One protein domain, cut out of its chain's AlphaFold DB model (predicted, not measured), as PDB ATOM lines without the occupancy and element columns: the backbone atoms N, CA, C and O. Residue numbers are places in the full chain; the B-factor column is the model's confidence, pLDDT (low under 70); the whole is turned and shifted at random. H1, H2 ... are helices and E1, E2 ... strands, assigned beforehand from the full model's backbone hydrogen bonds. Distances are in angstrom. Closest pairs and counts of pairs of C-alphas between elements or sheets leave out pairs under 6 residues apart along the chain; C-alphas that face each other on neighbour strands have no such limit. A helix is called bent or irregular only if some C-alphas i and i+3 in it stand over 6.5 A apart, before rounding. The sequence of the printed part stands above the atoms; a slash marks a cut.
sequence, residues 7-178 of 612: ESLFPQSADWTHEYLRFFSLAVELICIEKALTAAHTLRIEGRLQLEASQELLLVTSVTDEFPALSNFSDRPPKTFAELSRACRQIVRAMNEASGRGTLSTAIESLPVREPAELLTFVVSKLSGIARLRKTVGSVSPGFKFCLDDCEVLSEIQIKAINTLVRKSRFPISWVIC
ATOM      1  N   GLU A   7     307.503 144.878 195.540       76.94
ATOM      2  CA  GLU A   7     306.464 145.329 194.615       76.94
ATOM      3  C   GLU A   7     306.946 146.505 193.749       76.94
ATOM      4  O   GLU A   7     306.785 146.485 192.532       76.94
ATOM      5  N   SER A   8     307.643 147.487 194.336       74.56
ATOM      6  CA  SER A   8     308.206 148.610 193.563       74.56
ATOM      7  C   SER A   8     309.434 148.247 192.721       74.56
ATOM      8  O   SER A   8     309.719 148.921 191.733       74.56
ATOM      9  N   LEU A   9     310.173 147.201 193.106       70.12
ATOM     10  CA  LEU A   9     311.354 146.731 192.374       70.12
ATOM     11  C   LEU A   9     310.973 145.861 191.173       70.12
ATOM     12  O   LEU A   9     311.694 145.847 190.177       70.12
ATOM     13  N   PHE A  10     309.827 145.180 191.257       71.56
ATOM     14  CA  PHE A  10     309.298 144.301 190.219       71.56
ATOM     15  C   PHE A  10     307.866 144.682 189.816       71.56
ATOM     16  O   PHE A  10     306.970 143.842 189.886       71.56
ATOM     17  N   PRO A  11     307.632 145.910 189.318       66.62
ATOM     18  CA  PRO A  11     306.287 146.388 188.989       66.62
ATOM     19  C   PRO A  11     305.650 145.634 187.811       66.62
ATOM     20  O   PRO A  11     304.445 145.714 187.604       66.62
ATOM     21  N   GLN A  12     306.460 144.921 187.019       70.69
ATOM     22  CA  GLN A  12     306.004 144.092 185.900       70.69
ATOM     23  C   GLN A  12     305.827 142.612 186.272       70.69
ATOM     24  O   GLN A  12     305.352 141.837 185.444       70.69
ATOM     25  N   SER A  13     306.213 142.198 187.486       74.25
ATOM     26  CA  SER A  13     305.985 140.822 187.926       74.25
ATOM     27  C   SER A  13     304.514 140.630 188.277       74.25
ATOM     28  O   SER A  13     303.935 141.420 189.018       74.25
ATOM     29  N   ALA A  14     303.918 139.549 187.772       72.50
ATOM     30  CA  ALA A  14     302.557 139.160 188.134       72.50
ATOM     31  C   ALA A  14     302.436 138.768 189.620       72.50
ATOM     32  O   ALA A  14     301.350 138.854 190.185       72.50
ATOM     33  N   ASP A  15     303.546 138.347 190.242       81.50
ATOM     34  CA  ASP A  15     303.630 138.007 191.659       81.50
ATOM     35  C   ASP A  15     305.026 138.353 192.210       81.50
ATOM     36  O   ASP A  15     305.992 137.592 192.091       81.50
ATOM     37  N   TRP A  16     305.141 139.525 192.839       82.94
ATOM     38  CA  TRP A  16     306.385 139.983 193.467       82.94
ATOM     39  C   TRP A  16     306.846 139.062 194.607       82.94
ATOM     40  O   TRP A  16     308.040 139.004 194.912       82.94
ATOM     41  N   THR A  17     305.928 138.313 195.229       81.94
ATOM     42  CA  THR A  17     306.261 137.388 196.319       81.94
ATOM     43  C   THR A  17     307.019 136.166 195.796       81.94
ATOM     44  O   THR A  17     307.887 135.623 196.484       81.94
ATOM     45  N   HIS A  18     306.777 135.774 194.541       83.81
ATOM     46  CA  HIS A  18     307.527 134.714 193.879       83.81
ATOM     47  C   HIS A  18     308.961 135.146 193.532       83.81
ATOM     48  O   HIS A  18     309.902 134.365 193.695       83.81
ATOM     49  N   GLU A  19     309.161 136.405 193.133       86.06
ATOM     50  CA  GLU A  19     310.505 136.966 192.918       86.06
ATOM     51  C   GLU A  19     311.288 137.074 194.234       86.06
ATOM     52  O   GLU A  19     312.463 136.695 194.300       86.06
ATOM     53  N   TYR A  20     310.612 137.465 195.322       87.75
ATOM     54  CA  TYR A  20     311.177 137.399 196.671       87.75
ATOM     55  C   TYR A  20     311.641 135.985 197.021       87.75
ATOM     56  O   TYR A  20     312.776 135.785 197.466       87.75
ATOM     57  N   LEU A  21     310.764 134.993 196.814       89.94
ATOM     58  CA  LEU A  21     311.072 133.591 197.062       89.94
ATOM     59  C   LEU A  21     312.326 133.188 196.293       89.94
ATOM     60  O   LEU A  21     313.240 132.640 196.907       89.94
ATOM     61  N   ARG A  22     312.389 133.454 194.982       90.19
ATOM     62  CA  ARG A  22     313.531 133.087 194.131       90.19
ATOM     63  C   ARG A  22     314.835 133.667 194.659       90.19
ATOM     64  O   ARG A  22     315.801 132.915 194.785       90.19
ATOM     65  N   PHE A  23     314.834 134.940 195.040       91.88
ATOM     66  CA  PHE A  23     316.002 135.622 195.584       91.88
ATOM     67  C   PHE A  23     316.422 135.099 196.962       91.88
ATOM     68  O   PHE A  23     317.571 134.705 197.155       91.88
ATOM     69  N   PHE A  24     315.505 135.059 197.933       93.12
ATOM     70  CA  PHE A  24     315.842 134.660 199.300       93.12
ATOM     71  C   PHE A  24     316.270 133.190 199.371       93.12
ATOM     72  O   PHE A  24     317.277 132.863 200.001       93.12
ATOM     73  N   SER A  25     315.558 132.303 198.669       95.00
ATOM     74  CA  SER A  25     315.943 130.892 198.603       95.00
ATOM     75  C   SER A  25     317.320 130.701 197.965       95.00
ATOM     76  O   SER A  25     318.042 129.802 198.380       95.00
ATOM     77  N   LEU A  26     317.734 131.559 197.023       96.25
ATOM     78  CA  LEU A  26     319.036 131.428 196.362       96.25
ATOM     79  C   LEU A  26     320.154 131.708 197.359       96.25
ATOM     80  O   LEU A  26     321.118 130.954 197.427       96.25
ATOM     81  N   ALA A  27     319.997 132.744 198.181       95.56
ATOM     82  CA  ALA A  27     320.956 133.037 199.235       95.56
ATOM     83  C   ALA A  27     321.099 131.861 200.215       95.56
ATOM     84  O   ALA A  27     322.219 131.467 200.535       95.56
ATOM     85  N   VAL A  28     319.979 131.265 200.648       96.25
ATOM     86  CA  VAL A  28     319.990 130.085 201.531       96.25
ATOM     87  C   VAL A  28     320.688 128.902 200.852       96.25
ATOM     88  O   VAL A  28     321.579 128.293 201.440       96.25
ATOM     89  N   GLU A  29     320.341 128.602 199.600       97.50
ATOM     90  CA  GLU A  29     320.945 127.508 198.835       97.50
ATOM     91  C   GLU A  29     322.453 127.691 198.646       97.50
ATOM     92  O   GLU A  29     323.206 126.746 198.868       97.50
ATOM     93  N   LEU A  30     322.914 128.897 198.305       97.75
ATOM     94  CA  LEU A  30     324.336 129.206 198.140       97.75
ATOM     95  C   LEU A  30     325.112 129.044 199.451       97.75
ATOM     96  O   LEU A  30     326.208 128.482 199.438       97.75
ATOM     97  N   ILE A  31     324.542 129.470 200.584       97.12
ATOM     98  CA  ILE A  31     325.133 129.241 201.913       97.12
ATOM     99  C   ILE A  31     325.226 127.735 202.191       97.12
ATOM    100  O   ILE A  31     326.280 127.241 202.596       97.12
ATOM    101  N   CYS A  32     324.156 126.978 201.941       97.50
ATOM    102  CA  CYS A  32     324.139 125.527 202.124       97.50
ATOM    103  C   CYS A  32     325.178 124.820 201.236       97.50
ATOM    104  O   CYS A  32     325.910 123.955 201.723       97.50
ATOM    105  N   ILE A  33     325.294 125.210 199.964       97.94
ATOM    106  CA  ILE A  33     326.285 124.678 199.017       97.94
ATOM    107  C   ILE A  33     327.701 124.979 199.497       97.94
ATOM    108  O   ILE A  33     328.525 124.064 199.571       97.94
ATOM    109  N   GLU A  34     327.977 126.225 199.891       97.25
ATOM    110  CA  GLU A  34     329.273 126.619 200.440       97.25
ATOM    111  C   GLU A  34     329.678 125.690 201.593       97.25
ATOM    112  O   GLU A  34     330.795 125.158 201.598       97.25
ATOM    113  N   LYS A  35     328.766 125.463 202.550       96.88
ATOM    114  CA  LYS A  35     329.006 124.600 203.715       96.88
ATOM    115  C   LYS A  35     329.174 123.133 203.330       96.88
ATOM    116  O   LYS A  35     330.084 122.491 203.848       96.88
ATOM    117  N   ALA A  36     328.355 122.609 202.419       96.88
ATOM    118  CA  ALA A  36     328.429 121.217 201.976       96.88
ATOM    119  C   ALA A  36     329.766 120.903 201.286       96.88
ATOM    120  O   ALA A  36     330.423 119.917 201.626       96.88
ATOM    121  N   LEU A  37     330.200 121.772 200.371       96.94
ATOM    122  CA  LEU A  37     331.475 121.643 199.661       96.94
ATOM    123  C   LEU A  37     332.672 121.788 200.612       96.94
ATOM    124  O   LEU A  37     333.604 120.984 200.556       96.94
ATOM    125  N   THR A  38     332.621 122.749 201.542       95.44
ATOM    126  CA  THR A  38     333.667 122.944 202.563       95.44
ATOM    127  C   THR A  38     333.788 121.725 203.480       95.44
ATOM    128  O   THR A  38     334.896 121.254 203.748       95.44
ATOM    129  N   ALA A  39     332.658 121.177 203.937       94.25
ATOM    130  CA  ALA A  39     332.631 119.981 204.772       94.25
ATOM    131  C   ALA A  39     333.177 118.760 204.020       94.25
ATOM    132  O   ALA A  39     334.008 118.032 204.558       94.25
ATOM    133  N   ALA A  40     332.775 118.562 202.761       94.12
ATOM    134  CA  ALA A  40     333.276 117.463 201.940       94.12
ATOM    135  C   ALA A  40     334.793 117.555 201.713       94.12
ATOM    136  O   ALA A  40     335.499 116.555 201.841       94.12
ATOM    137  N   HIS A  41     335.303 118.757 201.433       93.06
ATOM    138  CA  HIS A  41     336.735 119.000 201.285       93.06
ATOM    139  C   HIS A  41     337.508 118.698 202.579       93.06
ATOM    140  O   HIS A  41     338.499 117.972 202.545       93.06
ATOM    141  N   THR A  42     337.014 119.184 203.721       92.38
ATOM    142  CA  THR A  42     337.634 118.967 205.041       92.38
ATOM    143  C   THR A  42     337.665 117.480 205.398       92.38
ATOM    144  O   THR A  42     338.727 116.929 205.672       92.38
ATOM    145  N   LEU A  43     336.528 116.786 205.272       91.81
ATOM    146  CA  LEU A  43     336.435 115.349 205.545       91.81
ATOM    147  C   LEU A  43     337.298 114.509 204.594       91.81
ATOM    148  O   LEU A  43     337.753 113.428 204.970       91.81
ATOM    149  N   ARG A  44     337.526 114.975 203.358       91.25
ATOM    150  CA  ARG A  44     338.466 114.335 202.429       91.25
ATOM    151  C   ARG A  44     339.906 114.475 202.922       91.25
ATOM    152  O   ARG A  44     340.621 113.476 202.924       91.25
ATOM    153  N   ILE A  45     340.318 115.672 203.350       91.12
ATOM    154  CA  ILE A  45     341.663 115.920 203.906       91.12
ATOM    155  C   ILE A  45     341.899 115.064 205.156       91.12
ATOM    156  O   ILE A  45     342.952 114.451 205.291       91.12
ATOM    157  N   GLU A  46     340.893 114.946 206.021       89.88
ATOM    158  CA  GLU A  46     340.927 114.096 207.219       89.88
ATOM    159  C   GLU A  46     340.860 112.587 206.909       89.88
ATOM    160  O   GLU A  46     340.854 111.754 207.816       89.88
ATOM    161  N   GLY A  47     340.749 112.200 205.634       88.69
ATOM    162  CA  GLY A  47     340.653 110.804 205.211       88.69
ATOM    163  C   GLY A  47     339.347 110.107 205.612       88.69
ATOM    164  O   GLY A  47     339.267 108.881 205.530       88.69
ATOM    165  N   ARG A  48     338.318 110.856 206.029       88.75
ATOM    166  CA  ARG A  48     336.983 110.357 206.417       88.75
ATOM    167  C   ARG A  48     336.032 110.216 205.230       88.75
ATOM    168  O   ARG A  48     335.095 109.417 205.278       88.75
ATOM    169  N   LEU A  49     336.285 110.958 204.155       91.25
ATOM    170  CA  LEU A  49     335.531 110.919 202.906       91.25
ATOM    171  C   LEU A  49     336.424 110.427 201.762       91.25
ATOM    172  O   LEU A  49     337.508 110.956 201.533       91.25
ATOM    173  N   GLN A  50     335.964 109.419 201.026       92.50
ATOM    174  CA  GLN A  50     336.541 109.024 199.744       92.50
ATOM    175  C   GLN A  50     335.887 109.846 198.637       92.50
ATOM    176  O   GLN A  50     334.669 109.793 198.451       92.50
ATOM    177  N   LEU A  51     336.715 110.613 197.938       91.56
ATOM    178  CA  LEU A  51     336.347 111.422 196.788       91.56
ATOM    179  C   LEU A  51     337.610 111.655 195.956       91.56
ATOM    180  O   LEU A  51     338.594 112.197 196.471       91.56
ATOM    181  N   GLU A  52     337.592 111.253 194.692       91.75
ATOM    182  CA  GLU A  52     338.727 111.478 193.799       91.75
ATOM    183  C   GLU A  52     338.792 112.940 193.345       91.75
ATOM    184  O   GLU A  52     337.772 113.607 193.168       91.75
ATOM    185  N   ALA A  53     340.004 113.451 193.112       91.38
ATOM    186  CA  ALA A  53     340.184 114.808 192.594       91.38
ATOM    187  C   ALA A  53     339.539 114.986 191.206       91.38
ATOM    188  O   ALA A  53     338.963 116.031 190.928       91.38
ATOM    189  N   SER A  54     339.568 113.950 190.361       94.56
ATOM    190  CA  SER A  54     338.878 113.912 189.063       94.56
ATOM    191  C   SER A  54     337.367 114.136 189.207       94.56
ATOM    192  O   SER A  54     336.786 114.921 188.464       94.56
ATOM    193  N   GLN A  55     336.737 113.489 190.190       94.88
ATOM    194  CA  GLN A  55     335.305 113.606 190.469       94.88
ATOM    195  C   GLN A  55     334.933 114.997 190.991       94.88
ATOM    196  O   GLN A  55     333.881 115.520 190.630       94.88
ATOM    197  N   GLU A  56     335.794 115.606 191.814       95.19
ATOM    198  CA  GLU A  56     335.645 117.001 192.244       95.19
ATOM    199  C   GLU A  56     335.629 117.949 191.040       95.19
ATOM    200  O   GLU A  56     334.677 118.713 190.889       95.19
ATOM    201  N   LEU A  57     336.636 117.857 190.163       95.81
ATOM    202  CA  LEU A  57     336.726 118.704 188.969       95.81
ATOM    203  C   LEU A  57     335.493 118.526 188.069       95.81
ATOM    204  O   LEU A  57     334.882 119.507 187.664       95.81
ATOM    205  N   LEU A  58     335.086 117.277 187.813       96.69
ATOM    206  CA  LEU A  58     333.909 116.963 186.997       96.69
ATOM    207  C   LEU A  58     332.608 117.511 187.593       96.69
ATOM    208  O   LEU A  58     331.755 117.996 186.849       96.69
ATOM    209  N   LEU A  59     332.436 117.438 188.917       96.94
ATOM    210  CA  LEU A  59     331.260 118.006 189.574       96.94
ATOM    211  C   LEU A  59     331.237 119.519 189.396       96.94
ATOM    212  O   LEU A  59     330.203 120.050 189.006       96.94
ATOM    213  N   VAL A  60     332.351 120.202 189.670       96.88
ATOM    214  CA  VAL A  60     332.404 121.667 189.587       96.88
ATOM    215  C   VAL A  60     332.144 122.129 188.159       96.88
ATOM    216  O   VAL A  60     331.278 122.979 187.975       96.88
ATOM    217  N   THR A  61     332.787 121.509 187.165       96.50
ATOM    218  CA  THR A  61     332.518 121.787 185.748       96.50
ATOM    219  C   THR A  61     331.041 121.580 185.416       96.50
ATOM    220  O   THR A  61     330.401 122.473 184.878       96.50
ATOM    221  N   SER A  62     330.449 120.453 185.826       97.12
ATOM    222  CA  SER A  62     329.025 120.201 185.583       97.12
ATOM    223  C   SER A  62     328.105 121.228 186.248       97.12
ATOM    224  O   SER A  62     327.016 121.456 185.736       97.12
ATOM    225  N   VAL A  63     328.487 121.796 187.394       96.81
ATOM    226  CA  VAL A  63     327.706 122.833 188.082       96.81
ATOM    227  C   VAL A  63     327.842 124.174 187.371       96.81
ATOM    228  O   VAL A  63     326.848 124.873 187.221       96.81
ATOM    229  N   THR A  64     329.042 124.536 186.915       95.50
ATOM    230  CA  THR A  64     329.254 125.779 186.164       95.50
ATOM    231  C   THR A  64     328.656 125.733 184.767       95.50
ATOM    232  O   THR A  64     328.247 126.774 184.269       95.50
ATOM    233  N   ASP A  65     328.579 124.556 184.148       95.69
ATOM    234  CA  ASP A  65     327.939 124.385 182.842       95.69
ATOM    235  C   ASP A  65     326.414 124.516 182.955       95.69
ATOM    236  O   ASP A  65     325.789 125.177 182.130       95.69
ATOM    237  N   GLU A  66     325.821 123.932 184.004       96.69
ATOM    238  CA  GLU A  66     324.381 124.029 184.279       96.69
ATOM    239  C   GLU A  66     323.981 125.442 184.736       96.69
ATOM    240  O   GLU A  66     322.956 125.979 184.322       96.69
ATOM    241  N   PHE A  67     324.809 126.074 185.576       96.12
ATOM    242  CA  PHE A  67     324.550 127.389 186.165       96.12
ATOM    243  C   PHE A  67     325.696 128.370 185.848       96.12
ATOM    244  O   PHE A  67     326.459 128.753 186.745       96.12
ATOM    245  N   PRO A  68     325.820 128.835 184.589       94.50
ATOM    246  CA  PRO A  68     326.961 129.636 184.127       94.50
ATOM    247  C   PRO A  68     327.120 130.964 184.870       94.50
ATOM    248  O   PRO A  68     328.244 131.418 185.093       94.50
ATOM    249  N   ALA A  69     326.014 131.540 185.345       93.62
ATOM    250  CA  ALA A  69     326.008 132.777 186.121       93.62
ATOM    251  C   ALA A  69     326.812 132.694 187.434       93.62
ATOM    252  O   ALA A  69     327.228 133.722 187.962       93.62
ATOM    253  N   LEU A  70     327.101 131.489 187.948       93.06
ATOM    254  CA  LEU A  70     328.004 131.320 189.093       93.06
ATOM    255  C   LEU A  70     329.412 131.869 188.815       93.06
ATOM    256  O   LEU A  70     330.095 132.295 189.745       93.06
ATOM    257  N   SER A  71     329.830 131.895 187.546       92.06
ATOM    258  CA  SER A  71     331.136 132.416 187.134       92.06
ATOM    259  C   SER A  71     331.178 133.947 187.049       92.06
ATOM    260  O   SER A  71     332.271 134.506 187.041       92.06
ATOM    261  N   ASN A  72     330.028 134.636 187.049       90.38
ATOM    262  CA  ASN A  72     329.948 136.103 186.929       90.38
ATOM    263  C   ASN A  72     330.622 136.846 188.095       90.38
ATOM    264  O   ASN A  72     330.948 138.024 187.981       90.38
ATOM    265  N   PHE A  73     330.820 136.164 189.224       87.00
ATOM    266  CA  PHE A  73     331.310 136.748 190.475       87.00
ATOM    267  C   PHE A  73     332.763 136.367 190.783       87.00
ATOM    268  O   PHE A  73     333.238 136.557 191.904       87.00
ATOM    269  N   SER A  74     333.469 135.828 189.790       85.12
ATOM    270  CA  SER A  74     334.842 135.346 189.899       85.12
ATOM    271  C   SER A  74     335.643 135.702 188.649       85.12
ATOM    272  O   SER A  74     335.132 135.572 187.543       85.12
ATOM    273  N   ASP A  75     336.923 136.056 188.806       84.25
ATOM    274  CA  ASP A  75     337.812 136.384 187.672       84.25
ATOM    275  C   ASP A  75     337.989 135.219 186.682       84.25
ATOM    276  O   ASP A  75     338.320 135.411 185.513       84.25
ATOM    277  N   ARG A  76     337.809 133.987 187.165       88.50
ATOM    278  CA  ARG A  76     337.876 132.759 186.376       88.50
ATOM    279  C   ARG A  76     336.790 131.786 186.832       88.50
ATOM    280  O   ARG A  76     336.531 131.742 188.036       88.50
ATOM    281  N   PRO A  77     336.243 130.952 185.928       90.06
ATOM    282  CA  PRO A  77     335.298 129.910 186.308       90.06
ATOM    283  C   PRO A  77     335.883 129.019 187.413       90.06
ATOM    284  O   PRO A  77     337.058 128.626 187.310       90.06
ATOM    285  N   PRO A  78     335.113 128.705 188.470       94.12
ATOM    286  CA  PRO A  78     335.595 127.853 189.543       94.12
ATOM    287  C   PRO A  78     335.879 126.447 189.006       94.12
ATOM    288  O   PRO A  78     335.142 125.933 188.172       94.12
ATOM    289  N   LYS A  79     336.960 125.822 189.479       94.50
ATOM    290  CA  LYS A  79     337.364 124.459 189.084       94.50
ATOM    291  C   LYS A  79     337.363 123.480 190.247       94.50
ATOM    292  O   LYS A  79     337.267 122.279 190.039       94.50
ATOM    293  N   THR A  80     337.488 123.983 191.469       95.19
ATOM    294  CA  THR A  80     337.571 123.176 192.696       95.19
ATOM    295  C   THR A  80     336.421 123.492 193.643       95.19
ATOM    296  O   THR A  80     335.779 124.539 193.527       95.19
ATOM    297  N   PHE A  81     336.181 122.624 194.628       95.69
ATOM    298  CA  PHE A  81     335.182 122.879 195.669       95.69
ATOM    299  C   PHE A  81     335.466 124.180 196.418       95.69
ATOM    300  O   PHE A  81     334.546 124.948 196.666       95.69
ATOM    301  N   ALA A  82     336.736 124.463 196.720       94.19
ATOM    302  CA  ALA A  82     337.128 125.686 197.414       94.19
ATOM    303  C   ALA A  82     336.807 126.953 196.600       94.19
ATOM    304  O   ALA A  82     336.373 127.961 197.163       94.19
ATOM    305  N   GLU A  83     337.006 126.912 195.281       95.06
ATOM    306  CA  GLU A  83     336.681 128.029 194.391       95.06
ATOM    307  C   GLU A  83     335.171 128.197 194.217       95.06
ATOM    308  O   GLU A  83     334.684 129.321 194.299       95.06
ATOM    309  N   LEU A  84     334.423 127.101 194.059       96.50
ATOM    310  CA  LEU A  84     332.964 127.149 193.963       96.50
ATOM    311  C   LEU A  84     332.329 127.653 195.270       96.50
ATOM    312  O   LEU A  84     331.490 128.549 195.236       96.50
ATOM    313  N   SER A  85     332.790 127.176 196.431       96.25
ATOM    314  CA  SER A  85     332.389 127.713 197.741       96.25
ATOM    315  C   SER A  85     332.663 129.215 197.850       96.25
ATOM    316  O   SER A  85     331.834 129.963 198.368       96.25
ATOM    317  N   ARG A  86     333.818 129.682 197.355       95.00
ATOM    318  CA  ARG A  86     334.156 131.110 197.347       95.00
ATOM    319  C   ARG A  86     333.210 131.906 196.447       95.00
ATOM    320  O   ARG A  86     332.742 132.952 196.893       95.00
ATOM    321  N   ALA A  87     332.899 131.402 195.255       95.88
ATOM    322  CA  ALA A  87     331.942 132.024 194.343       95.88
ATOM    323  C   ALA A  87     330.550 132.134 194.991       95.88
ATOM    324  O   ALA A  87     329.983 133.223 195.033       95.88
ATOM    325  N   CYS A  88     330.045 131.061 195.617       96.75
ATOM    326  CA  CYS A  88     328.780 131.096 196.365       96.75
ATOM    327  C   CYS A  88     328.774 132.193 197.442       96.75
ATOM    328  O   CYS A  88     327.828 132.976 197.529       96.75
ATOM    329  N   ARG A  89     329.855 132.302 198.223       95.75
ATOM    330  CA  ARG A  89     329.998 133.338 199.255       95.75
ATOM    331  C   ARG A  89     330.030 134.751 198.668       95.75
ATOM    332  O   ARG A  89     329.441 135.666 199.242       95.75
ATOM    333  N   GLN A  90     330.727 134.943 197.548       95.00
ATOM    334  CA  GLN A  90     330.811 136.229 196.850       95.00
ATOM    335  C   GLN A  90     329.446 136.662 196.311       95.00
ATOM    336  O   GLN A  90     329.081 137.822 196.491       95.00
ATOM    337  N   ILE A  91     328.663 135.734 195.757       95.38
ATOM    338  CA  ILE A  91     327.292 136.001 195.308       95.38
ATOM    339  C   ILE A  91     326.419 136.436 196.488       95.38
ATOM    340  O   ILE A  91     325.799 137.490 196.430       95.38
ATOM    341  N   VAL A  92     326.419 135.689 197.600       95.06
ATOM    342  CA  VAL A  92     325.631 136.043 198.798       95.06
ATOM    343  C   VAL A  92     326.032 137.416 199.345       95.06
ATOM    344  O   VAL A  92     325.179 138.206 199.761       95.06
ATOM    345  N   ARG A  93     327.329 137.740 199.330       93.38
ATOM    346  CA  ARG A  93     327.818 139.068 199.711       93.38
ATOM    347  C   ARG A  93     327.297 140.152 198.764       93.38
ATOM    348  O   ARG A  93     326.777 141.151 199.251       93.38
ATOM    349  N   ALA A  94     327.375 139.938 197.453       92.31
ATOM    350  CA  ALA A  94     326.859 140.871 196.454       92.31
ATOM    351  C   ALA A  94     325.339 141.070 196.583       92.31
ATOM    352  O   ALA A  94     324.864 142.200 196.529       92.31
ATOM    353  N   MET A  95     324.579 140.002 196.849       92.75
ATOM    354  CA  MET A  95     323.137 140.062 197.122       92.75
ATOM    355  C   MET A  95     322.826 140.931 198.348       92.75
ATOM    356  O   MET A  95     321.930 141.777 198.301       92.75
ATOM    357  N   ASN A  96     323.570 140.756 199.444       90.50
ATOM    358  CA  ASN A  96     323.421 141.577 200.647       90.50
ATOM    359  C   ASN A  96     323.798 143.049 200.406       90.50
ATOM    360  O   ASN A  96     323.064 143.940 200.832       90.50
ATOM    361  N   GLU A  97     324.905 143.311 199.708       89.69
ATOM    362  CA  GLU A  97     325.350 144.669 199.367       89.69
ATOM    363  C   GLU A  97     324.339 145.374 198.452       89.69
ATOM    364  O   GLU A  97     323.964 146.515 198.725       89.69
ATOM    365  N   ALA A  98     323.826 144.684 197.429       88.19
ATOM    366  CA  ALA A  98     322.799 145.211 196.533       88.19
ATOM    367  C   ALA A  98     321.486 145.502 197.270       88.19
ATOM    368  O   ALA A  98     320.841 146.519 197.013       88.19
ATOM    369  N   SER A  99     321.121 144.647 198.231       85.75
ATOM    370  CA  SER A  99     319.935 144.842 199.069       85.75
ATOM    371  C   SER A  99     320.069 146.074 199.967       85.75
ATOM    372  O   SER A  99     319.110 146.826 200.087       85.75
ATOM    373  N   GLY A 100     321.240 146.294 200.579       82.75
ATOM    374  CA  GLY A 100     321.495 147.444 201.456       82.75
ATOM    375  C   GLY A 100     321.702 148.771 200.716       82.75
ATOM    376  O   GLY A 100     321.412 149.825 201.269       82.75
ATOM    377  N   ARG A 101     322.189 148.732 199.468       84.12
ATOM    378  CA  ARG A 101     322.428 149.925 198.631       84.12
ATOM    379  C   ARG A 101     321.263 150.283 197.704       84.12
ATOM    380  O   ARG A 101     321.349 151.289 197.009       84.12
ATOM    381  N   GLY A 102     320.207 149.469 197.660       80.94
ATOM    382  CA  GLY A 102     319.056 149.691 196.780       80.94
ATOM    383  C   GLY A 102     319.328 149.426 195.292       80.94
ATOM    384  O   GLY A 102     318.572 149.889 194.448       80.94
ATOM    385  N   THR A 103     320.379 148.677 194.948       84.25
ATOM    386  CA  THR A 103     320.775 148.363 193.556       84.25
ATOM    387  C   THR A 103     320.347 146.953 193.140       84.25
ATOM    388  O   THR A 103     321.058 146.246 192.423       84.25
ATOM    389  N   LEU A 104     319.213 146.490 193.671       83.19
ATOM    390  CA  LEU A 104     318.796 145.096 193.557       83.19
ATOM    391  C   LEU A 104     318.344 144.723 192.139       83.19
ATOM    392  O   LEU A 104     318.672 143.636 191.671       83.19
ATOM    393  N   SER A 105     317.654 145.634 191.448       79.06
ATOM    394  CA  SER A 105     317.142 145.423 190.087       79.06
ATOM    395  C   SER A 105     318.253 145.055 189.099       79.06
ATOM    396  O   SER A 105     318.115 144.092 188.357       79.06
ATOM    397  N   THR A 106     319.391 145.749 189.158       81.25
ATOM    398  CA  THR A 106     320.561 145.464 188.312       81.25
ATOM    399  C   THR A 106     321.325 144.219 188.751       81.25
ATOM    400  O   THR A 106     321.911 143.522 187.931       81.25
ATOM    401  N   ALA A 107     321.354 143.928 190.056       84.44
ATOM    402  CA  ALA A 107     322.103 142.785 190.572       84.44
ATOM    403  C   ALA A 107     321.439 141.451 190.203       84.44
ATOM    404  O   ALA A 107     322.140 140.469 189.961       84.44
ATOM    405  N   ILE A 108     320.106 141.406 190.136       85.88
ATOM    406  CA  ILE A 108     319.354 140.170 189.891       85.88
ATOM    407  C   ILE A 108     319.626 139.581 188.502       85.88
ATOM    408  O   ILE A 108     319.720 138.363 188.388       85.88
ATOM    409  N   GLU A 109     319.872 140.414 187.488       85.81
ATOM    410  CA  GLU A 109     320.233 139.958 186.134       85.81
ATOM    411  C   GLU A 109     321.532 139.137 186.099       85.81
ATOM    412  O   GLU A 109     321.722 138.295 185.224       85.81
ATOM    413  N   SER A 110     322.427 139.360 187.064       88.88
ATOM    414  CA  SER A 110     323.695 138.634 187.162       88.88
ATOM    415  C   SER A 110     323.596 137.314 187.934       88.88
ATOM    416  O   SER A 110     324.555 136.540 187.918       88.88
ATOM    417  N   LEU A 111     322.465 137.044 188.601       92.62
ATOM    418  CA  LEU A 111     322.266 135.862 189.440       92.62
ATOM    419  C   LEU A 111     321.870 134.621 188.614       92.62
ATOM    420  O   LEU A 111     321.264 134.743 187.551       92.62
ATOM    421  N   PRO A 112     322.159 133.400 189.107       92.19
ATOM    422  CA  PRO A 112     321.694 132.169 188.477       92.19
ATOM    423  C   PRO A 112     320.168 132.088 188.385       92.19
ATOM    424  O   PRO A 112     319.469 132.118 189.401       92.19
ATOM    425  N   VAL A 113     319.663 131.920 187.162       90.56
ATOM    426  CA  VAL A 113     318.247 131.645 186.895       90.56
ATOM    427  C   VAL A 113     317.956 130.197 187.269       90.56
ATOM    428  O   VAL A 113     318.558 129.288 186.703       90.56
ATOM    429  N   ARG A 114     317.064 129.990 188.244       93.44
ATOM    430  CA  ARG A 114     316.716 128.657 188.753       93.44
ATOM    431  C   ARG A 114     315.408 128.661 189.540       93.44
ATOM    432  O   ARG A 114     315.072 129.651 190.201       93.44
ATOM    433  N   GLU A 115     314.743 127.515 189.600       92.25
ATOM    434  CA  GLU A 115     313.605 127.285 190.491       92.25
ATOM    435  C   GLU A 115     314.053 127.020 191.942       92.25
ATOM    436  O   GLU A 115     315.042 126.322 192.163       92.25
ATOM    437  N   PRO A 116     313.349 127.513 192.979       92.25
ATOM    438  CA  PRO A 116     313.755 127.306 194.374       92.25
ATOM    439  C   PRO A 116     314.072 125.837 194.696       92.25
ATOM    440  O   PRO A 116     313.304 124.950 194.313       92.25
ATOM    441  N   ALA A 117     315.165 125.595 195.423       93.69
ATOM    442  CA  ALA A 117     315.767 124.295 195.753       93.69
ATOM    443  C   ALA A 117     316.502 123.562 194.614       93.69
ATOM    444  O   ALA A 117     317.148 122.547 194.887       93.69
ATOM    445  N   GLU A 118     316.421 124.017 193.363       95.81
ATOM    446  CA  GLU A 118     317.010 123.325 192.210       95.81
ATOM    447  C   GLU A 118     318.539 123.270 192.279       95.81
ATOM    448  O   GLU A 118     319.121 122.185 192.201       95.81
ATOM    449  N   LEU A 119     319.187 124.416 192.507       96.81
ATOM    450  CA  LEU A 119     320.644 124.530 192.540       96.81
ATOM    451  C   LEU A 119     321.231 123.680 193.677       96.81
ATOM    452  O   LEU A 119     322.151 122.886 193.463       96.81
ATOM    453  N   LEU A 120     320.668 123.791 194.885       97.25
ATOM    454  CA  LEU A 120     321.092 122.980 196.028       97.25
ATOM    455  C   LEU A 120     320.881 121.485 195.773       97.25
ATOM    456  O   LEU A 120     321.779 120.684 196.037       97.25
ATOM    457  N   THR A 121     319.718 121.102 195.241       97.00
ATOM    458  CA  THR A 121     319.406 119.697 194.944       97.00
ATOM    459  C   THR A 121     320.371 119.126 193.918       97.00
ATOM    460  O   THR A 121     320.889 118.027 194.130       97.00
ATOM    461  N   PHE A 122     320.673 119.868 192.852       97.50
ATOM    462  CA  PHE A 122     321.610 119.450 191.814       97.50
ATOM    463  C   PHE A 122     323.008 119.191 192.386       97.50
ATOM    464  O   PHE A 122     323.556 118.093 192.233       97.50
ATOM    465  N   VAL A 123     323.563 120.171 193.109       97.50
ATOM    466  CA  VAL A 123     324.916 120.084 193.675       97.50
ATOM    467  C   VAL A 123     325.012 118.945 194.690       97.50
ATOM    468  O   VAL A 123     325.900 118.095 194.596       97.50
ATOM    469  N   VAL A 124     324.094 118.895 195.657       97.31
ATOM    470  CA  VAL A 124     324.175 117.951 196.779       97.31
ATOM    471  C   VAL A 124     323.857 116.520 196.337       97.31
ATOM    472  O   VAL A 124     324.488 115.581 196.826       97.31
ATOM    473  N   SER A 125     322.949 116.326 195.375       96.50
ATOM    474  CA  SER A 125     322.666 114.995 194.817       96.50
ATOM    475  C   SER A 125     323.874 114.428 194.080       96.50
ATOM    476  O   SER A 125     324.245 113.275 194.308       96.50
ATOM    477  N   LYS A 126     324.551 115.246 193.261       96.50
ATOM    478  CA  LYS A 126     325.793 114.832 192.594       96.50
ATOM    479  C   LYS A 126     326.901 114.549 193.599       96.50
ATOM    480  O   LYS A 126     327.535 113.501 193.510       96.50
ATOM    481  N   LEU A 127     327.080 115.425 194.589       95.94
ATOM    482  CA  LEU A 127     328.081 115.252 195.640       95.94
ATOM    483  C   LEU A 127     327.855 113.960 196.441       95.94
ATOM    484  O   LEU A 127     328.793 113.197 196.655       95.94
ATOM    485  N   SER A 128     326.611 113.671 196.832       95.12
ATOM    486  CA  SER A 128     326.233 112.415 197.493       95.12
ATOM    487  C   SER A 128     326.453 111.191 196.596       95.12
ATOM    488  O   SER A 128     326.901 110.139 197.060       95.12
ATOM    489  N   GLY A 129     326.195 111.333 195.293       93.50
ATOM    490  CA  GLY A 129     326.395 110.286 194.294       93.50
ATOM    491  C   GLY A 129     327.856 109.868 194.128       93.50
ATOM    492  O   GLY A 129     328.129 108.669 194.005       93.50
ATOM    493  N   ILE A 130     328.796 110.814 194.197       93.62
ATOM    494  CA  ILE A 130     330.235 110.559 193.993       93.62
ATOM    495  C   ILE A 130     331.005 110.294 195.291       93.62
ATOM    496  O   ILE A 130     331.955 109.516 195.288       93.62
ATOM    497  N   ALA A 131     330.599 110.893 196.411       92.62
ATOM    498  CA  ALA A 131     331.344 110.792 197.659       92.62
ATOM    499  C   ALA A 131     330.964 109.537 198.460       92.62
ATOM    500  O   ALA A 131     329.809 109.102 198.476       92.62
ATOM    501  N   ARG A 132     331.929 108.949 199.172       92.31
ATOM    502  CA  ARG A 132     331.693 107.795 200.054       92.31
ATOM    503  C   ARG A 132     332.272 108.045 201.438       92.31
ATOM    504  O   ARG A 132     333.456 108.333 201.582       92.31
ATOM    505  N   LEU A 133     331.446 107.908 202.474       87.12
ATOM    506  CA  LEU A 133     331.928 107.967 203.856       87.12
ATOM    507  C   LEU A 133     332.694 106.683 204.181       87.12
ATOM    508  O   LEU A 133     332.155 105.587 204.002       87.12
ATOM    509  N   ARG A 134     333.925 106.810 204.690       81.56
ATOM    510  CA  ARG A 134     334.680 105.659 205.198       81.56
ATOM    511  C   ARG A 134     334.050 105.203 206.512       81.56
ATOM    512  O   ARG A 134     334.153 105.891 207.524       81.56
ATOM    513  N   LYS A 135     333.391 104.044 206.498       71.25
ATOM    514  CA  LYS A 135     332.964 103.336 207.711       71.25
ATOM    515  C   LYS A 135     333.857 102.120 207.937       71.25
ATOM    516  O   LYS A 135     334.490 101.625 207.010       71.25
ATOM    517  N   THR A 136     333.861 101.612 209.167       52.34
ATOM    518  CA  THR A 136     334.510 100.343 209.541       52.34
ATOM    519  C   THR A 136     333.969  99.145 208.754       52.34
ATOM    520  O   THR A 136     334.687  98.166 208.590       52.34
ATOM    521  N   VAL A 137     332.736  99.223 208.229       51.31
ATOM    522  CA  VAL A 137     332.138  98.218 207.337       51.31
ATOM    523  C   VAL A 137     331.322  98.919 206.241       51.31
ATOM    524  O   VAL A 137     330.300  99.546 206.527       51.31
ATOM    525  N   GLY A 138     331.773  98.801 204.988       61.62
ATOM    526  CA  GLY A 138     331.085  99.300 203.789       61.62
ATOM    527  C   GLY A 138     331.247 100.800 203.495       61.62
ATOM    528  O   GLY A 138     331.721 101.584 204.315       61.62
ATOM    529  N   SER A 139     330.827 101.202 202.293       67.50
ATOM    530  CA  SER A 139     330.775 102.596 201.841       67.50
ATOM    531  C   SER A 139     329.320 103.034 201.678       67.50
ATOM    532  O   SER A 139     328.571 102.390 200.946       67.50
ATOM    533  N   VAL A 140     328.916 104.127 202.326       81.94
ATOM    534  CA  VAL A 140     327.550 104.673 202.219       81.94
ATOM    535  C   VAL A 140     327.616 106.082 201.639       81.94
ATOM    536  O   VAL A 140     328.512 106.854 201.998       81.94
ATOM    537  N   SER A 141     326.676 106.411 200.750       86.88
ATOM    538  CA  SER A 141     326.511 107.770 200.228       86.88
ATOM    539  C   SER A 141     326.151 108.739 201.362       86.88
ATOM    540  O   SER A 141     325.288 108.419 202.186       86.88
ATOM    541  N   PRO A 142     326.801 109.912 201.454       90.88
ATOM    542  CA  PRO A 142     326.520 110.867 202.515       90.88
ATOM    543  C   PRO A 142     325.152 111.531 202.321       90.88
ATOM    544  O   PRO A 142     324.798 111.941 201.217       90.88
ATOM    545  N   GLY A 143     324.407 111.675 203.415       93.12
ATOM    546  CA  GLY A 143     323.298 112.625 203.513       93.12
ATOM    547  C   GLY A 143     323.788 113.947 204.101       93.12
ATOM    548  O   GLY A 143     324.719 113.960 204.906       93.12
ATOM    549  N   PHE A 144     323.153 115.049 203.717       94.88
ATOM    550  CA  PHE A 144     323.489 116.396 204.156       94.88
ATOM    551  C   PHE A 144     322.348 116.945 205.006       94.88
ATOM    552  O   PHE A 144     321.188 116.973 204.587       94.88
ATOM    553  N   LYS A 145     322.681 117.345 206.233       95.50
ATOM    554  CA  LYS A 145     321.738 117.924 207.186       95.50
ATOM    555  C   LYS A 145     322.103 119.384 207.407       95.50
ATOM    556  O   LYS A 145     323.170 119.665 207.947       95.50
ATOM    557  N   PHE A 146     321.238 120.292 206.970       95.62
ATOM    558  CA  PHE A 146     321.423 121.729 207.135       95.62
ATOM    559  C   PHE A 146     320.690 122.196 208.388       95.62
ATOM    560  O   PHE A 146     319.500 121.927 208.538       95.62
ATOM    561  N   CYS A 147     321.409 122.859 209.289       95.31
ATOM    562  CA  CYS A 147     320.863 123.386 210.534       95.31
ATOM    563  C   CYS A 147     320.787 124.910 210.440       95.31
ATOM    564  O   CYS A 147     321.815 125.551 210.218       95.31
ATOM    565  N   LEU A 148     319.584 125.460 210.584       92.81
ATOM    566  CA  LEU A 148     319.320 126.892 210.665       92.81
ATOM    567  C   LEU A 148     318.895 127.198 212.098       92.81
ATOM    568  O   LEU A 148     317.985 126.550 212.614       92.81
ATOM    569  N   ASP A 149     319.586 128.147 212.714       90.88
ATOM    570  CA  ASP A 149     319.339 128.606 214.081       90.88
ATOM    571  C   ASP A 149     318.756 130.025 214.064       90.88
ATOM    572  O   ASP A 149     318.772 130.671 213.010       90.88
ATOM    573  N   ASP A 150     318.235 130.482 215.204       87.62
ATOM    574  CA  ASP A 150     317.660 131.822 215.417       87.62
ATOM    575  C   ASP A 150     316.609 132.231 214.363       87.62
ATOM    576  O   ASP A 150     316.555 133.374 213.906       87.62
ATOM    577  N   CYS A 151     315.778 131.291 213.903       89.12
ATOM    578  CA  CYS A 151     314.827 131.565 212.825       89.12
ATOM    579  C   CYS A 151     313.653 132.468 213.250       89.12
ATOM    580  O   CYS A 151     312.937 132.954 212.379       89.12
ATOM    581  N   GLU A 152     313.489 132.775 214.538       84.50
ATOM    582  CA  GLU A 152     312.527 133.768 215.038       84.50
ATOM    583  C   GLU A 152     312.811 135.196 214.550       84.50
ATOM    584  O   GLU A 152     311.915 136.037 214.554       84.50
ATOM    585  N   VAL A 153     314.037 135.486 214.098       85.94
ATOM    586  CA  VAL A 153     314.391 136.801 213.530       85.94
ATOM    587  C   VAL A 153     313.902 136.971 212.090       85.94
ATOM    588  O   VAL A 153     314.020 138.052 211.507       85.94
ATOM    589  N   LEU A 154     313.414 135.890 211.478       86.50
ATOM    590  CA  LEU A 154     312.956 135.887 210.101       86.50
ATOM    591  C   LEU A 154     311.543 136.459 210.003       86.50
ATOM    592  O   LEU A 154     310.655 136.133 210.782       86.50
ATOM    593  N   SER A 155     311.318 137.275 208.978       86.50
ATOM    594  CA  SER A 155     309.965 137.709 208.611       86.50
ATOM    595  C   SER A 155     309.110 136.532 208.119       86.50
ATOM    596  O   SER A 155     309.638 135.567 207.564       86.50
ATOM    597  N   GLU A 156     307.784 136.644 208.211       86.31
ATOM    598  CA  GLU A 156     306.836 135.607 207.761       86.31
ATOM    599  C   GLU A 156     307.101 135.137 206.319       86.31
ATOM    600  O   GLU A 156     307.116 133.940 206.026       86.31
ATOM    601  N   ILE A 157     307.414 136.067 205.411       87.56
ATOM    602  CA  ILE A 157     307.710 135.745 204.009       87.56
ATOM    603  C   ILE A 157     309.010 134.927 203.846       87.56
ATOM    604  O   ILE A 157     309.102 134.066 202.969       87.56
ATOM    605  N   GLN A 158     310.006 135.139 204.715       90.12
ATOM    606  CA  GLN A 158     311.247 134.349 204.752       90.12
ATOM    607  C   GLN A 158     310.996 132.953 205.305       90.12
ATOM    608  O   GLN A 158     311.505 131.975 204.757       90.12
ATOM    609  N   ILE A 159     310.177 132.853 206.352       89.38
ATOM    610  CA  ILE A 159     309.765 131.579 206.940       89.38
ATOM    611  C   ILE A 159     309.040 130.731 205.889       89.38
ATOM    612  O   ILE A 159     309.429 129.590 205.631       89.38
ATOM    613  N   LYS A 160     308.081 131.323 205.169       90.94
ATOM    614  CA  LYS A 160     307.372 130.677 204.053       90.94
ATOM    615  C   LYS A 160     308.319 130.197 202.947       90.94
ATOM    616  O   LYS A 160     308.116 129.127 202.357       90.94
ATOM    617  N   ALA A 161     309.391 130.945 202.672       92.25
ATOM    618  CA  ALA A 161     310.415 130.547 201.708       92.25
ATOM    619  C   ALA A 161     311.231 129.337 202.194       92.25
ATOM    620  O   ALA A 161     311.452 128.401 201.421       92.25
ATOM    621  N   ILE A 162     311.609 129.297 203.476       93.19
ATOM    622  CA  ILE A 162     312.274 128.134 204.086       93.19
ATOM    623  C   ILE A 162     311.355 126.912 204.056       93.19
ATOM    624  O   ILE A 162     311.776 125.846 203.610       93.19
ATOM    625  N   ASN A 163     310.090 127.058 204.451       92.44
ATOM    626  CA  ASN A 163     309.115 125.968 204.409       92.44
ATOM    627  C   ASN A 163     308.964 125.396 202.987       92.44
ATOM    628  O   ASN A 163     308.871 124.181 202.796       92.44
ATOM    629  N   THR A 164     309.030 126.260 201.971       93.25
ATOM    630  CA  THR A 164     309.034 125.850 200.558       93.25
ATOM    631  C   THR A 164     310.277 125.029 200.197       93.25
ATOM    632  O   THR A 164     310.154 123.992 199.541       93.25
ATOM    633  N   LEU A 165     311.468 125.430 200.658       93.88
ATOM    634  CA  LEU A 165     312.702 124.654 200.474       93.88
ATOM    635  C   LEU A 165     312.616 123.280 201.150       93.88
ATOM    636  O   LEU A 165     312.972 122.272 200.534       93.88
ATOM    637  N   VAL A 166     312.099 123.220 202.382       93.19
ATOM    638  CA  VAL A 166     311.874 121.962 203.113       93.19
ATOM    639  C   VAL A 166     310.957 121.041 202.312       93.19
ATOM    640  O   VAL A 166     311.311 119.889 202.070       93.19
ATOM    641  N   ARG A 167     309.823 121.561 201.826       93.00
ATOM    642  CA  ARG A 167     308.839 120.789 201.055       93.00
ATOM    643  C   ARG A 167     309.422 120.199 199.770       93.00
ATOM    644  O   ARG A 167     309.130 119.046 199.446       93.00
ATOM    645  N   LYS A 168     310.235 120.974 199.042       92.81
ATOM    646  CA  LYS A 168     310.874 120.537 197.786       92.81
ATOM    647  C   LYS A 168     312.071 119.611 198.012       92.81
ATOM    648  O   LYS A 168     312.481 118.918 197.085       92.81
ATOM    649  N   SER A 169     312.618 119.561 199.224       92.50
ATOM    650  CA  SER A 169     313.786 118.738 199.527       92.50
ATOM    651  C   SER A 169     313.443 117.254 199.645       92.50
ATOM    652  O   SER A 169     312.402 116.848 200.170       92.50
ATOM    653  N   ARG A 170     314.365 116.417 199.172       90.88
ATOM    654  CA  ARG A 170     314.358 114.957 199.309       90.88
ATOM    655  C   ARG A 170     315.770 114.492 199.644       90.88
ATOM    656  O   ARG A 170     316.718 115.267 199.507       90.88
ATOM    657  N   PHE A 171     315.919 113.230 200.063       90.25
ATOM    658  CA  PHE A 171     317.245 112.624 200.212       90.25
ATOM    659  C   PHE A 171     318.079 112.911 198.946       90.25
ATOM    660  O   PHE A 171     317.572 112.675 197.848       90.25
ATOM    661  N   PRO A 172     319.315 113.426 199.070       94.81
ATOM    662  CA  PRO A 172     320.173 113.433 200.266       94.81
ATOM    663  C   PRO A 172     320.067 114.657 201.194       94.81
ATOM    664  O   PRO A 172     320.879 114.771 202.109       94.81
ATOM    665  N   ILE A 173     319.112 115.565 200.994       96.12
ATOM    666  CA  ILE A 173     318.969 116.802 201.775       96.12
ATOM    667  C   ILE A 173     317.986 116.605 202.937       96.12
ATOM    668  O   ILE A 173     316.916 116.021 202.780       96.12
ATOM    669  N   SER A 174     318.342 117.132 204.107       95.12
ATOM    670  CA  SER A 174     317.471 117.222 205.282       95.12
ATOM    671  C   SER A 174     317.719 118.522 206.044       95.12
ATOM    672  O   SER A 174     318.813 119.085 205.977       95.12
ATOM    673  N   TRP A 175     316.713 118.984 206.785       94.19
ATOM    674  CA  TRP A 175     316.738 120.273 207.478       94.19
ATOM    675  C   TRP A 175     316.538 120.103 208.986       94.19
ATOM    676  O   TRP A 175     315.832 119.200 209.440       94.19
ATOM    677  N   VAL A 176     317.165 120.982 209.759       94.50
ATOM    678  CA  VAL A 176     316.841 121.280 211.157       94.50
ATOM    679  C   VAL A 176     316.643 122.780 211.227       94.50
ATOM    680  O   VAL A 176     317.543 123.522 210.852       94.50
ATOM    681  N   ILE A 177     315.469 123.205 211.665       91.44
ATOM    682  CA  ILE A 177     315.125 124.616 211.812       91.44
ATOM    683  C   ILE A 177     314.838 124.821 213.291       91.44
ATOM    684  O   ILE A 177     314.023 124.093 213.865       91.44
ATOM    685  N   CYS A 178     315.551 125.757 213.897       90.38
ATOM    686  CA  CYS A 178     315.428 126.123 215.297       90.38
ATOM    687  C   CYS A 178     314.917 127.562 215.386       90.38
ATOM    688  O   CYS A 178     315.380 128.433 214.655       90.38
TER     689      CYS A 178
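AT A GLANCE: This is residues 7 to 178 of the 612 residues of an uncharacterized protein of Mesorhizobium sp. L2C066B000 (UniProt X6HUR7). A small two-stranded sheet, E2 and E3, and the helix between its strands, H7, cover one side of a four-helix bundle, the side made by H1 and H6. In the bundle H1, H4, H2 and H6 form a ring, with the long H1 nearest the middle of the whole; H3 and H5 pack on H4. The printed part has 172 residues with seven named helices and three named strands, in the order H1 H2 H3 H4 H5 H6 E1 E2 H7 E3, and is mostly helix; E2 and E3 are parallel. It is compact, with a radius of gyration of the C-alphas of 16.8 A, yet only just elongated, spanning 56 by 37 by 24 A.

HOW THE PARTS SIT: E2, residues 144 to 148, and E3, residues 173 to 177, are parallel neighbours at 21 degrees; N 146 and O 174 are 2.9 A apart, within hydrogen-bond range. With H7, residues 156 to 168, they make a strand-helix-strand unit, two parallel strands with a helix between, whose crossover is right-handed. The closest C-alphas of E2 and H1, residues 16 to 45, are those of Phe 146 and Cys 32, 6.8 A apart. H1 touches H7 with its residues 17 to 25 alone, at a steep tilt of 57 degrees; closest are the C-alphas of Leu 21 and Ala 161, 5.6 A. H1 touches H6, residues 118 to 130, at a shallow tilt of 20 degrees, the same way, closest at the C-alphas of Glu 29 and Leu 120, 5.3 A. H4, residues 81 to 101, is the hub, touching four helices. It touches H1 at a shallow tilt of 31 degrees, opposite ways, with the C-alphas of Ser 85 and Glu 34 4.3 A apart. H2, residues 53 to 66, touches H6, opposite ways at a shallow tilt of 21 degrees, closest at the C-alphas of Val 63 and Val 123, 6.8 A. H2 and H4 only just touch, with 3 pairs of C-alphas within 8 A, closest at Val 60 and Phe 81, 6.8 A. H3, residues 68 to 73, touches H4, with the C-alphas of Phe 73 and Ala 87 6.1 A apart. H5, residues 104 to 108, touches H4 through the C-alphas of Leu 104 and Ala 98, 5.0 A. E1, residues 132 to 134, pairs with no named strand; its residues 132 to 133 pair antiparallel with residues 49 to 50. Every O i to N i+4 pair is within hydrogen-bond range in H1, H2, H4, H5, H6 and H7; in H3 it is 0 of 2, with 2 of 3 O i to N i+3 pairs within range.

IN THESE COORDINATES: H1 runs 44.0 A from C-alpha 16 at (306.385, 139.983, 193.467) to C-alpha 45. H4 is 30.0 A long, H2 20.1 A, H6 and H7 18.5 A each. H3 is irregular, only just, with C-alphas 70 and 73 6.50 A apart. E2 is 13.0 A long and E3 13.3 A, ending at C-alpha 177 at (315.125, 124.616, 211.812).

THE WHOLE: The C-alphas farthest apart are those of Pro 11 and Thr 136, 57.8 A. The printed part has no cut and no long link. Its mean pLDDT is 90.2; residue 11 and residues 136 to 139 are under 70.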